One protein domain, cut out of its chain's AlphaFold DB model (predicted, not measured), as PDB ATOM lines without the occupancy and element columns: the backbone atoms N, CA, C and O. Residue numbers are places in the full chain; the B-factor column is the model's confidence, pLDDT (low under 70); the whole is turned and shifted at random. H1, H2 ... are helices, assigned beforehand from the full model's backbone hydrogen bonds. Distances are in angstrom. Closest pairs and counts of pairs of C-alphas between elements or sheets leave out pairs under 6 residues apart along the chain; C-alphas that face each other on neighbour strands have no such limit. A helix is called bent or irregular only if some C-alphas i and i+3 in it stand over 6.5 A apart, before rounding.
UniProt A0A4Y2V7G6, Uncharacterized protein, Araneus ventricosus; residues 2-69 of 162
ATOM      1  N   ILE A   2     234.872 154.096 209.186       80.31
ATOM      2  CA  ILE A   2     236.308 154.440 209.067       80.31
ATOM      3  C   ILE A   2     237.210 153.210 209.282       80.31
ATOM      4  O   ILE A   2     238.112 152.961 208.492       80.31
ATOM      5  N   VAL A   3     236.903 152.388 210.292       81.25
ATOM      6  CA  VAL A   3     237.645 151.145 210.585       81.25
ATOM      7  C   VAL A   3     237.581 150.142 209.430       81.25
ATOM      8  O   VAL A   3     238.570 149.488 209.138       81.25
ATOM      9  N   LEU A   4     236.446 150.059 208.731       78.81
ATOM     10  CA  LEU A   4     236.257 149.127 207.619       78.81
ATOM     11  C   LEU A   4     237.067 149.558 206.391       78.81
ATOM     12  O   LEU A   4     237.716 148.733 205.758       78.81
ATOM     13  N   ALA A   5     237.096 150.863 206.110       78.69
ATOM     14  CA  ALA A   5     237.950 151.428 205.071       78.69
ATOM     15  C   ALA A   5     239.438 151.232 205.396       78.69
ATOM     16  O   ALA A   5     240.203 150.818 204.531       78.69
ATOM     17  N   PHE A   6     239.842 151.466 206.649       81.38
ATOM     18  CA  PHE A   6     241.207 151.218 207.113       81.38
ATOM     19  C   PHE A   6     241.595 149.737 206.973       81.38
ATOM     20  O   PHE A   6     242.654 149.424 206.438       81.38
ATOM     21  N   TYR A   7     240.710 148.827 207.380       77.12
ATOM     22  CA  TYR A   7     240.928 147.388 207.275       77.12
ATOM     23  C   TYR A   7     241.055 146.926 205.816       77.12
ATOM     24  O   TYR A   7     241.995 146.216 205.478       77.12
ATOM     25  N   ALA A   8     240.174 147.392 204.927       74.81
ATOM     26  CA  ALA A   8     240.187 146.997 203.520       74.81
ATOM     27  C   ALA A   8     241.361 147.587 202.714       74.81
ATOM     28  O   ALA A   8     241.763 146.998 201.714       74.81
ATOM     29  N   THR A   9     241.895 148.752 203.107       77.19
ATOM     30  CA  THR A   9     242.881 149.487 202.291       77.19
ATOM     31  C   THR A   9     244.281 149.532 202.883       77.19
ATOM     32  O   THR A   9     245.241 149.487 202.124       77.19
ATOM     33  N   ILE A  10     244.425 149.624 204.207       78.25
ATOM     34  CA  ILE A  10     245.716 149.872 204.868       78.25
ATOM     35  C   ILE A  10     246.297 148.587 205.467       78.25
ATOM     36  O   ILE A  10     247.513 148.419 205.451       78.25
ATOM     37  N   SER A  11     245.449 147.654 205.916       75.31
ATOM     38  CA  SER A  11     245.871 146.339 206.427       75.31
ATOM     39  C   SER A  11     246.903 145.624 205.535       75.31
ATOM     40  O   SER A  11     247.972 145.302 206.044       75.31
ATOM     41  N   PRO A  12     246.717 145.473 204.205       72.88
ATOM     42  CA  PRO A  12     247.688 144.748 203.377       72.88
ATOM     43  C   PRO A  12     249.083 145.392 203.290       72.88
ATOM     44  O   PRO A  12     250.029 144.743 202.856       72.88
ATOM     45  N   PHE A  13     249.236 146.652 203.704       75.44
ATOM     46  CA  PHE A  13     250.517 147.363 203.696       75.44
ATOM     47  C   PHE A  13     251.209 147.388 205.067       75.44
ATOM     48  O   PHE A  13     252.341 147.862 205.165       75.44
ATOM     49  N   LEU A  14     250.550 146.913 206.131       76.06
ATOM     50  CA  LEU A  14     251.029 147.047 207.513       76.06
ATOM     51  C   LEU A  14     251.986 145.934 207.962       76.06
ATOM     52  O   LEU A  14     252.620 146.077 209.008       76.06
ATOM     53  N   GLY A  15     252.155 144.859 207.192       66.94
ATOM     54  CA  GLY A  15     253.206 143.886 207.467       66.94
ATOM     55  C   GLY A  15     253.052 142.567 206.728       66.94
ATOM     56  O   GLY A  15     251.989 142.220 206.236       66.94
ATOM     57  N   SER A  16     254.143 141.811 206.695       70.94
ATOM     58  CA  SER A  16     254.200 140.452 206.166       70.94
ATOM     59  C   SER A  16     254.839 139.562 207.229       70.94
ATOM     60  O   SER A  16     256.017 139.725 207.552       70.94
ATOM     61  N   GLY A  17     254.050 138.663 207.814       73.75
ATOM     62  CA  GLY A  17     254.489 137.746 208.865       73.75
ATOM     63  C   GLY A  17     253.729 136.416 208.831       73.75
ATOM     64  O   GLY A  17     252.671 136.332 208.226       73.75
ATOM     65  N   PRO A  18     254.226 135.364 209.495       73.44
ATOM     66  CA  PRO A  18     253.608 134.031 209.469       73.44
ATOM     67  C   PRO A  18     252.263 133.936 210.214       73.44
ATOM     68  O   PRO A  18     251.557 132.948 210.070       73.44
ATOM     69  N   LEU A  19     251.924 134.941 211.031       71.88
ATOM     70  CA  LEU A  19     250.613 135.100 211.677       71.88
ATOM     71  C   LEU A  19     249.745 136.161 210.982       71.88
ATOM     72  O   LEU A  19     248.637 136.432 211.442       71.88
ATOM     73  N   TRP A  20     250.262 136.811 209.932       67.81
ATOM     74  CA  TRP A  20     249.458 137.741 209.153       67.81
ATOM     75  C   TRP A  20     248.445 136.939 208.335       67.81
ATOM     76  O   TRP A  20     248.833 135.941 207.730       67.81
ATOM     77  N   PRO A  21     247.161 137.331 208.335       66.12
ATOM     78  CA  PRO A  21     246.144 136.624 207.576       66.12
ATOM     79  C   PRO A  21     246.489 136.657 206.085       66.12
ATOM     80  O   PRO A  21     246.765 137.727 205.536       66.12
ATOM     81  N   ASP A  22     246.464 135.489 205.442       60.38
ATOM     82  CA  ASP A  22     246.604 135.389 203.995       60.38
ATOM     83  C   ASP A  22     245.480 136.197 203.334       60.38
ATOM     84  O   ASP A  22     244.312 136.137 203.723       60.38
ATOM     85  N   TYR A  23     245.851 137.014 202.354       58.78
ATOM     86  CA  TYR A  23     245.040 138.093 201.783       58.78
ATOM     87  C   TYR A  23     243.793 137.630 200.995       58.78
ATOM     88  O   TYR A  23     243.128 138.448 200.357       58.78
ATOM     89  N   ASP A  24     243.424 136.352 201.087       54.09
ATOM     90  CA  ASP A  24     242.185 135.771 200.557       54.09
ATOM     91  C   ASP A  24     240.917 136.294 201.267       54.09
ATOM     92  O   ASP A  24     239.806 136.083 200.793       54.09
ATOM     93  N   VAL A  25     241.060 137.066 202.355       56.53
ATOM     94  CA  VAL A  25     239.955 137.776 203.041       56.53
ATOM     95  C   VAL A  25     239.505 139.047 202.282       56.53
ATOM     96  O   VAL A  25     238.388 139.543 202.447       56.53
ATOM     97  N   ILE A  26     240.361 139.590 201.409       60.72
ATOM     98  CA  ILE A  26     240.129 140.832 200.652       60.72
ATOM     99  C   ILE A  26     239.024 140.728 199.573       60.72
ATOM    100  O   ILE A  26     238.246 141.684 199.472       60.72
ATOM    101  N   PRO A  27     238.890 139.649 198.768       64.25
ATOM    102  CA  PRO A  27     237.810 139.552 197.778       64.25
ATOM    103  C   PRO A  27     236.419 139.631 198.419       64.25
ATOM    104  O   PRO A  27     235.604 140.449 197.991       64.25
ATOM    105  N   SER A  28     236.178 138.904 199.515       67.50
ATOM    106  CA  SER A  28     234.891 138.939 200.222       67.50
ATOM    107  C   SER A  28     234.594 140.320 200.822       67.50
ATOM    108  O   SER A  28     233.457 140.788 200.767       67.50
ATOM    109  N   CYS A  29     235.606 141.047 201.318       72.06
ATOM    110  CA  CYS A  29     235.439 142.453 201.717       72.06
ATOM    111  C   CYS A  29     235.045 143.364 200.547       72.06
ATOM    112  O   CYS A  29     234.224 144.263 200.728       72.06
ATOM    113  N   LYS A  30     235.625 143.167 199.360       71.88
ATOM    114  CA  LYS A  30     235.369 144.009 198.183       71.88
ATOM    115  C   LYS A  30     233.964 143.817 197.615       71.88
ATOM    116  O   LYS A  30     233.389 144.784 197.118       71.88
ATOM    117  N   ASP A  31     233.403 142.622 197.741       75.69
ATOM    118  CA  ASP A  31     232.047 142.340 197.266       75.69
ATOM    119  C   ASP A  31     230.991 142.627 198.348       75.69
ATOM    120  O   ASP A  31     229.900 143.111 198.032       75.69
ATOM    121  N   ASN A  32     231.340 142.455 199.634       74.94
ATOM    122  CA  ASN A  32     230.395 142.556 200.755       74.94
ATOM    123  C   ASN A  32     230.586 143.782 201.679       74.94
ATOM    124  O   ASN A  32     229.988 143.849 202.761       74.94
ATOM    125  N   TRP A  33     231.382 144.788 201.298       78.75
ATOM    126  CA  TRP A  33     231.565 146.009 202.112       78.75
ATOM    127  C   TRP A  33     230.242 146.734 202.400       78.75
ATOM    128  O   TRP A  33     230.048 147.279 203.488       78.75
ATOM    129  N   TRP A  34     229.314 146.721 201.440       79.38
ATOM    130  CA  TRP A  34     228.041 147.429 201.535       79.38
ATOM    131  C   TRP A  34     227.099 146.802 202.573       79.38
ATOM    132  O   TRP A  34     226.398 147.533 203.271       79.38
ATOM    133  N   TRP A  35     227.152 145.480 202.772       79.88
ATOM    134  CA  TRP A  35     226.405 144.790 203.835       79.88
ATOM    135  C   TRP A  35     226.806 145.272 205.227       79.88
ATOM    136  O   TRP A  35     225.956 145.459 206.099       79.88
ATOM    137  N   ASN A  36     228.105 145.507 205.421       79.19
ATOM    138  CA  ASN A  36     228.635 146.043 206.668       79.19
ATOM    139  C   ASN A  36     228.281 147.526 206.849       79.19
ATOM    140  O   ASN A  36     228.074 147.969 207.974       79.19
ATOM    141  N   MET A  37     228.179 148.298 205.759       79.75
ATOM    142  CA  MET A  37     227.741 149.697 205.818       79.75
ATOM    143  C   MET A  37     226.263 149.821 206.201       79.75
ATOM    144  O   MET A  37     225.905 150.696 206.987       79.75
ATOM    145  N   LEU A  38     225.420 148.933 205.673       81.06
ATOM    146  CA  LEU A  38     223.995 148.885 205.997       81.06
ATOM    147  C   LEU A  38     223.696 148.196 207.339       81.06
ATOM    148  O   LEU A  38     222.541 148.201 207.754       81.06
ATOM    149  N   TYR A  39     224.699 147.629 208.024       80.38
ATOM    150  CA  TYR A  39     224.527 146.845 209.256       80.38
ATOM    151  C   TYR A  39     223.562 145.649 209.092       80.38
ATOM    152  O   TYR A  39     222.751 145.339 209.968       80.38
ATOM    153  N   ILE A  40     223.648 144.958 207.949       81.31
ATOM    154  CA  ILE A  40     222.844 143.758 207.623       81.31
ATOM    155  C   ILE A  40     223.736 142.499 207.593       81.31
ATOM    156  O   ILE A  40     223.269 141.379 207.411       81.31
ATOM    157  N   ASN A  41     225.033 142.644 207.858       78.44
ATOM    158  CA  ASN A  41     226.012 141.555 207.844       78.44
ATOM    159  C   ASN A  41     225.763 140.437 208.888       78.44
ATOM    160  O   ASN A  41     226.402 139.394 208.797       78.44
ATOM    161  N   ASN A  42     224.822 140.607 209.827       75.75
ATOM    162  CA  ASN A  42     224.371 139.553 210.752       75.75
ATOM    163  C   ASN A  42     223.641 138.397 210.020       75.75
ATOM    164  O   ASN A  42     223.674 137.254 210.455       75.75
ATOM    165  N   PHE A  43     223.038 138.647 208.852       69.44
ATOM    166  CA  PHE A  43     222.317 137.609 208.097       69.44
ATOM    167  C   PHE A  43     223.216 136.726 207.219       69.44
ATOM    168  O   PHE A  43     222.733 135.759 206.624       69.44
ATOM    169  N   GLN A  44     224.511 137.034 207.123       65.75
ATOM    170  CA  GLN A  44     225.449 136.213 206.366       65.75
ATOM    171  C   GLN A  44     225.708 134.918 207.153       65.75
ATOM    172  O   GLN A  44     226.424 134.924 208.150       65.75
ATOM    173  N   ALA A  45     225.111 133.808 206.712       54.41
ATOM    174  CA  ALA A  45     225.162 132.517 207.410       54.41
ATOM    175  C   ALA A  45     226.561 131.865 207.441       54.41
ATOM    176  O   ALA A  45     226.760 130.857 208.117       54.41
ATOM    177  N   LEU A  46     227.524 132.413 206.697       58.62
ATOM    178  CA  LEU A  46     228.873 131.887 206.560       58.62
ATOM    179  C   LEU A  46     229.866 132.868 207.185       58.62
ATOM    180  O   LEU A  46     230.115 133.939 206.631       58.62
ATOM    181  N   PHE A  47     230.471 132.471 208.308       60.03
ATOM    182  CA  PHE A  47     231.577 133.191 208.959       60.03
ATOM    183  C   PHE A  47     232.735 133.491 207.989       60.03
ATOM    184  O   PHE A  47     233.423 134.495 208.132       60.03
ATOM    185  N   PHE A  48     232.913 132.654 206.960       59.62
ATOM    186  CA  PHE A  48     233.987 132.771 205.971       59.62
ATOM    187  C   PHE A  48     233.780 133.885 204.925       59.62
ATOM    188  O   PHE A  48     234.757 134.334 204.334       59.62
ATOM    189  N   ASP A  49     232.551 134.378 204.728       65.75
ATOM    190  CA  ASP A  49     232.249 135.446 203.752       65.75
ATOM    191  C   ASP A  49     232.132 136.839 204.399       65.75
ATOM    192  O   ASP A  49     231.769 137.828 203.747       65.75
ATOM    193  N   GLN A  50     232.405 136.930 205.703       69.00
ATOM    194  CA  GLN A  50     232.339 138.175 206.454       69.00
ATOM    195  C   GLN A  50     233.671 138.928 206.370       69.00
ATOM    196  O   GLN A  50     234.731 138.412 206.699       69.00
ATOM    197  N   CYS A  51     233.600 140.199 205.965       73.31
ATOM    198  CA  CYS A  51     234.767 141.080 205.857       73.31
ATOM    199  C   CYS A  51     235.487 141.295 207.202       73.31
ATOM    200  O   CYS A  51     236.711 141.359 207.263       73.31
ATOM    201  N   MET A  52     234.719 141.425 208.286       75.12
ATOM    202  CA  MET A  52     235.226 141.514 209.653       75.12
ATOM    203  C   MET A  52     234.302 140.695 210.540       75.12
ATOM    204  O   MET A  52     233.137 141.049 210.678       75.12
ATOM    205  N   GLU A  53     234.805 139.630 211.155       74.25
ATOM    206  CA  GLU A  53     233.974 138.743 211.972       74.25
ATOM    207  C   GLU A  53     233.271 139.524 213.093       74.25
ATOM    208  O   GLU A  53     232.059 139.494 213.206       74.25
ATOM    209  N   TRP A  54     233.968 140.378 213.841       75.25
ATOM    210  CA  TRP A  54     233.350 141.148 214.934       75.25
ATOM    211  C   TRP A  54     232.267 142.158 214.503       75.25
ATOM    212  O   TRP A  54     231.566 142.705 215.357       75.25
ATOM    213  N   SER A  55     232.118 142.464 213.208       81.69
ATOM    214  CA  SER A  55     231.123 143.448 212.763       81.69
ATOM    215  C   SER A  55     229.688 142.936 212.876       81.69
ATOM    216  O   SER A  55     228.766 143.756 212.866       81.69
ATOM    217  N   TRP A  56     229.462 141.618 212.992       81.75
ATOM    218  CA  TRP A  56     228.113 141.056 213.170       81.75
ATOM    219  C   TRP A  56     227.458 141.573 214.457       81.75
ATOM    220  O   TRP A  56     226.278 141.926 214.443       81.75
ATOM    221  N   TYR A  57     228.241 141.722 215.532       80.31
ATOM    222  CA  TYR A  57     227.756 142.237 216.814       80.31
ATOM    223  C   TYR A  57     227.408 143.727 216.722       80.31
ATOM    224  O   TYR A  57     226.349 144.163 217.161       80.31
ATOM    225  N   LEU A  58     228.256 144.512 216.051       84.88
ATOM    226  CA  LEU A  58     228.009 145.942 215.858       84.88
ATOM    227  C   LEU A  58     226.723 146.196 215.048       84.88
ATOM    228  O   LEU A  58     225.991 147.147 215.313       84.88
ATOM    229  N   ALA A  59     226.436 145.338 214.067       85.50
ATOM    230  CA  ALA A  59     225.193 145.388 213.305       85.50
ATOM    231  C   ALA A  59     223.961 145.061 214.153       85.50
ATOM    232  O   ALA A  59     222.937 145.738 214.040       85.50
ATOM    233  N   ASN A  60     224.076 144.069 215.031       85.75
ATOM    234  CA  ASN A  60     223.035 143.707 215.983       85.75
ATOM    235  C   ASN A  60     222.686 144.870 216.934       85.75
ATOM    236  O   ASN A  60     221.510 145.199 217.105       85.75
ATOM    237  N   ASP A  61     223.690 145.569 217.466       90.06
ATOM    238  CA  ASP A  61     223.485 146.717 218.360       90.06
ATOM    239  C   ASP A  61     222.704 147.855 217.694       90.06
ATOM    240  O   ASP A  61     221.796 148.438 218.293       90.06
ATOM    241  N   MET A  62     223.000 148.151 216.424       88.81
ATOM    242  CA  MET A  62     222.274 149.181 215.675       88.81
ATOM    243  C   MET A  62     220.803 148.802 215.466       88.81
ATOM    244  O   MET A  62     219.924 149.662 215.560       88.81
ATOM    245  N   GLN A  63     220.508 147.521 215.236       88.00
ATOM    246  CA  GLN A  63     219.133 147.035 215.102       88.00
ATOM    247  C   GLN A  63     218.366 147.178 216.422       88.00
ATOM    248  O   GLN A  63     217.247 147.697 216.431       88.00
ATOM    249  N   PHE A  64     218.977 146.820 217.553       89.06
ATOM    250  CA  PHE A  64     218.363 147.040 218.865       89.06
ATOM    251  C   PHE A  64     218.186 148.516 219.198       89.06
ATOM    252  O   PHE A  64     217.160 148.885 219.770       89.06
ATOM    253  N   TYR A  65     219.115 149.375 218.787       91.00
ATOM    254  CA  TYR A  65     218.973 150.817 218.956       91.00
ATOM    255  C   TYR A  65     217.749 151.367 218.205       91.00
ATOM    256  O   TYR A  65     216.995 152.170 218.755       91.00
ATOM    257  N   VAL A  66     217.502 150.891 216.980       90.69
ATOM    258  CA  VAL A  66     216.329 151.283 216.176       90.69
ATOM    259  C   VAL A  66     215.022 150.730 216.755       90.69
ATOM    260  O   VAL A  66     214.003 151.419 216.736       90.69
ATOM    261  N   ILE A  67     215.032 149.508 217.292       90.25
ATOM    262  CA  ILE A  67     213.835 148.857 217.848       90.25
ATOM    263  C   ILE A  67     213.503 149.378 219.264       90.25
ATOM    264  O   ILE A  67     212.334 149.454 219.645       90.25
ATOM    265  N   SER A  68     214.503 149.795 220.042       92.56
ATOM    266  CA  SER A  68     214.362 150.319 221.409       92.56
ATOM    267  C   SER A  68     213.243 151.365 221.600       92.56
ATOM    268  O   SER A  68     212.384 151.161 222.469       92.56
ATOM    269  N   PRO A  69     213.144 152.451 220.799       91.62
ATOM    270  CA  PRO A  69     212.077 153.441 220.962       91.62
ATOM    271  C   PRO A  69     210.675 152.851 220.767       91.62
ATOM    272  O   PRO A  69     209.736 153.309 221.417       91.62
TER     273      PRO A  69
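What this domain is: This is residues 2 to 69 of the 162 residues of an uncharacterized protein of Araneus ventricosus (UniProt A0A4Y2V7G6). A short and a longer helix, H1 and H2, make a helical hairpin with a wide loop at its turn, and the third helix, H3, runs nearly the same way as H2 but is shifted along, making an arm at the other end of an elongated shape. Residues 13 to 19 of the loop stick out at one end and residues 64 to 69 of H3 at the other, while the link of residues 38 to 54 folds back between H2 and H3. The printed part has 68 residues with three named helices, in the order H1, H2, H3, and no named strand; its class is all helix. It is only just loose, close to compact, with a radius of gyration of the C-alphas of 13.4 A and spans of 46 by 24 by 20 A.

Where its parts are: H1 is residues 2 to 9, 10.7 A long, beginning at C-alpha 2 at (236.308, 154.440, 209.067). H2 is residues 25 to 37, 17.3 A long, and irregular: C-alphas 31 and 34 are 7.8 A apart. H3 is residues 55 to 69, 23.0 A long, and only just irregular, with C-alphas 66 and 69 6.8 A apart; it ends at C-alpha 69 at (212.077, 153.441, 220.962).

How they stand to each other: H1 and H2, a helical hairpin, touch at a shallow tilt of 24 degrees, opposite ways; their closest C-alphas, of Ala 8 and Ile 26, are 6.8 A apart. H2 and H3 are close but not clearly touching, the closest C-alphas being those of Asn 36 and Ser 55 at 7.1 A. They run the same way at a shallow tilt of 6 degrees. H1 and H3 are apart. Every O i to N i+4 pair is within hydrogen-bond range in H1, against 6 of 9 in H2 and 10 of 11 in H3.

The domain as a whole: The two C-alphas farthest apart, of Pro 18 and Pro 69, are 47.3 A apart. The printed part has no cut, and both links are long, with 15 and 17 residues. The mean pLDDT of the printed part is 75.3; residue 15, residues 20 to 28 and residues 43 to 50 are under 70.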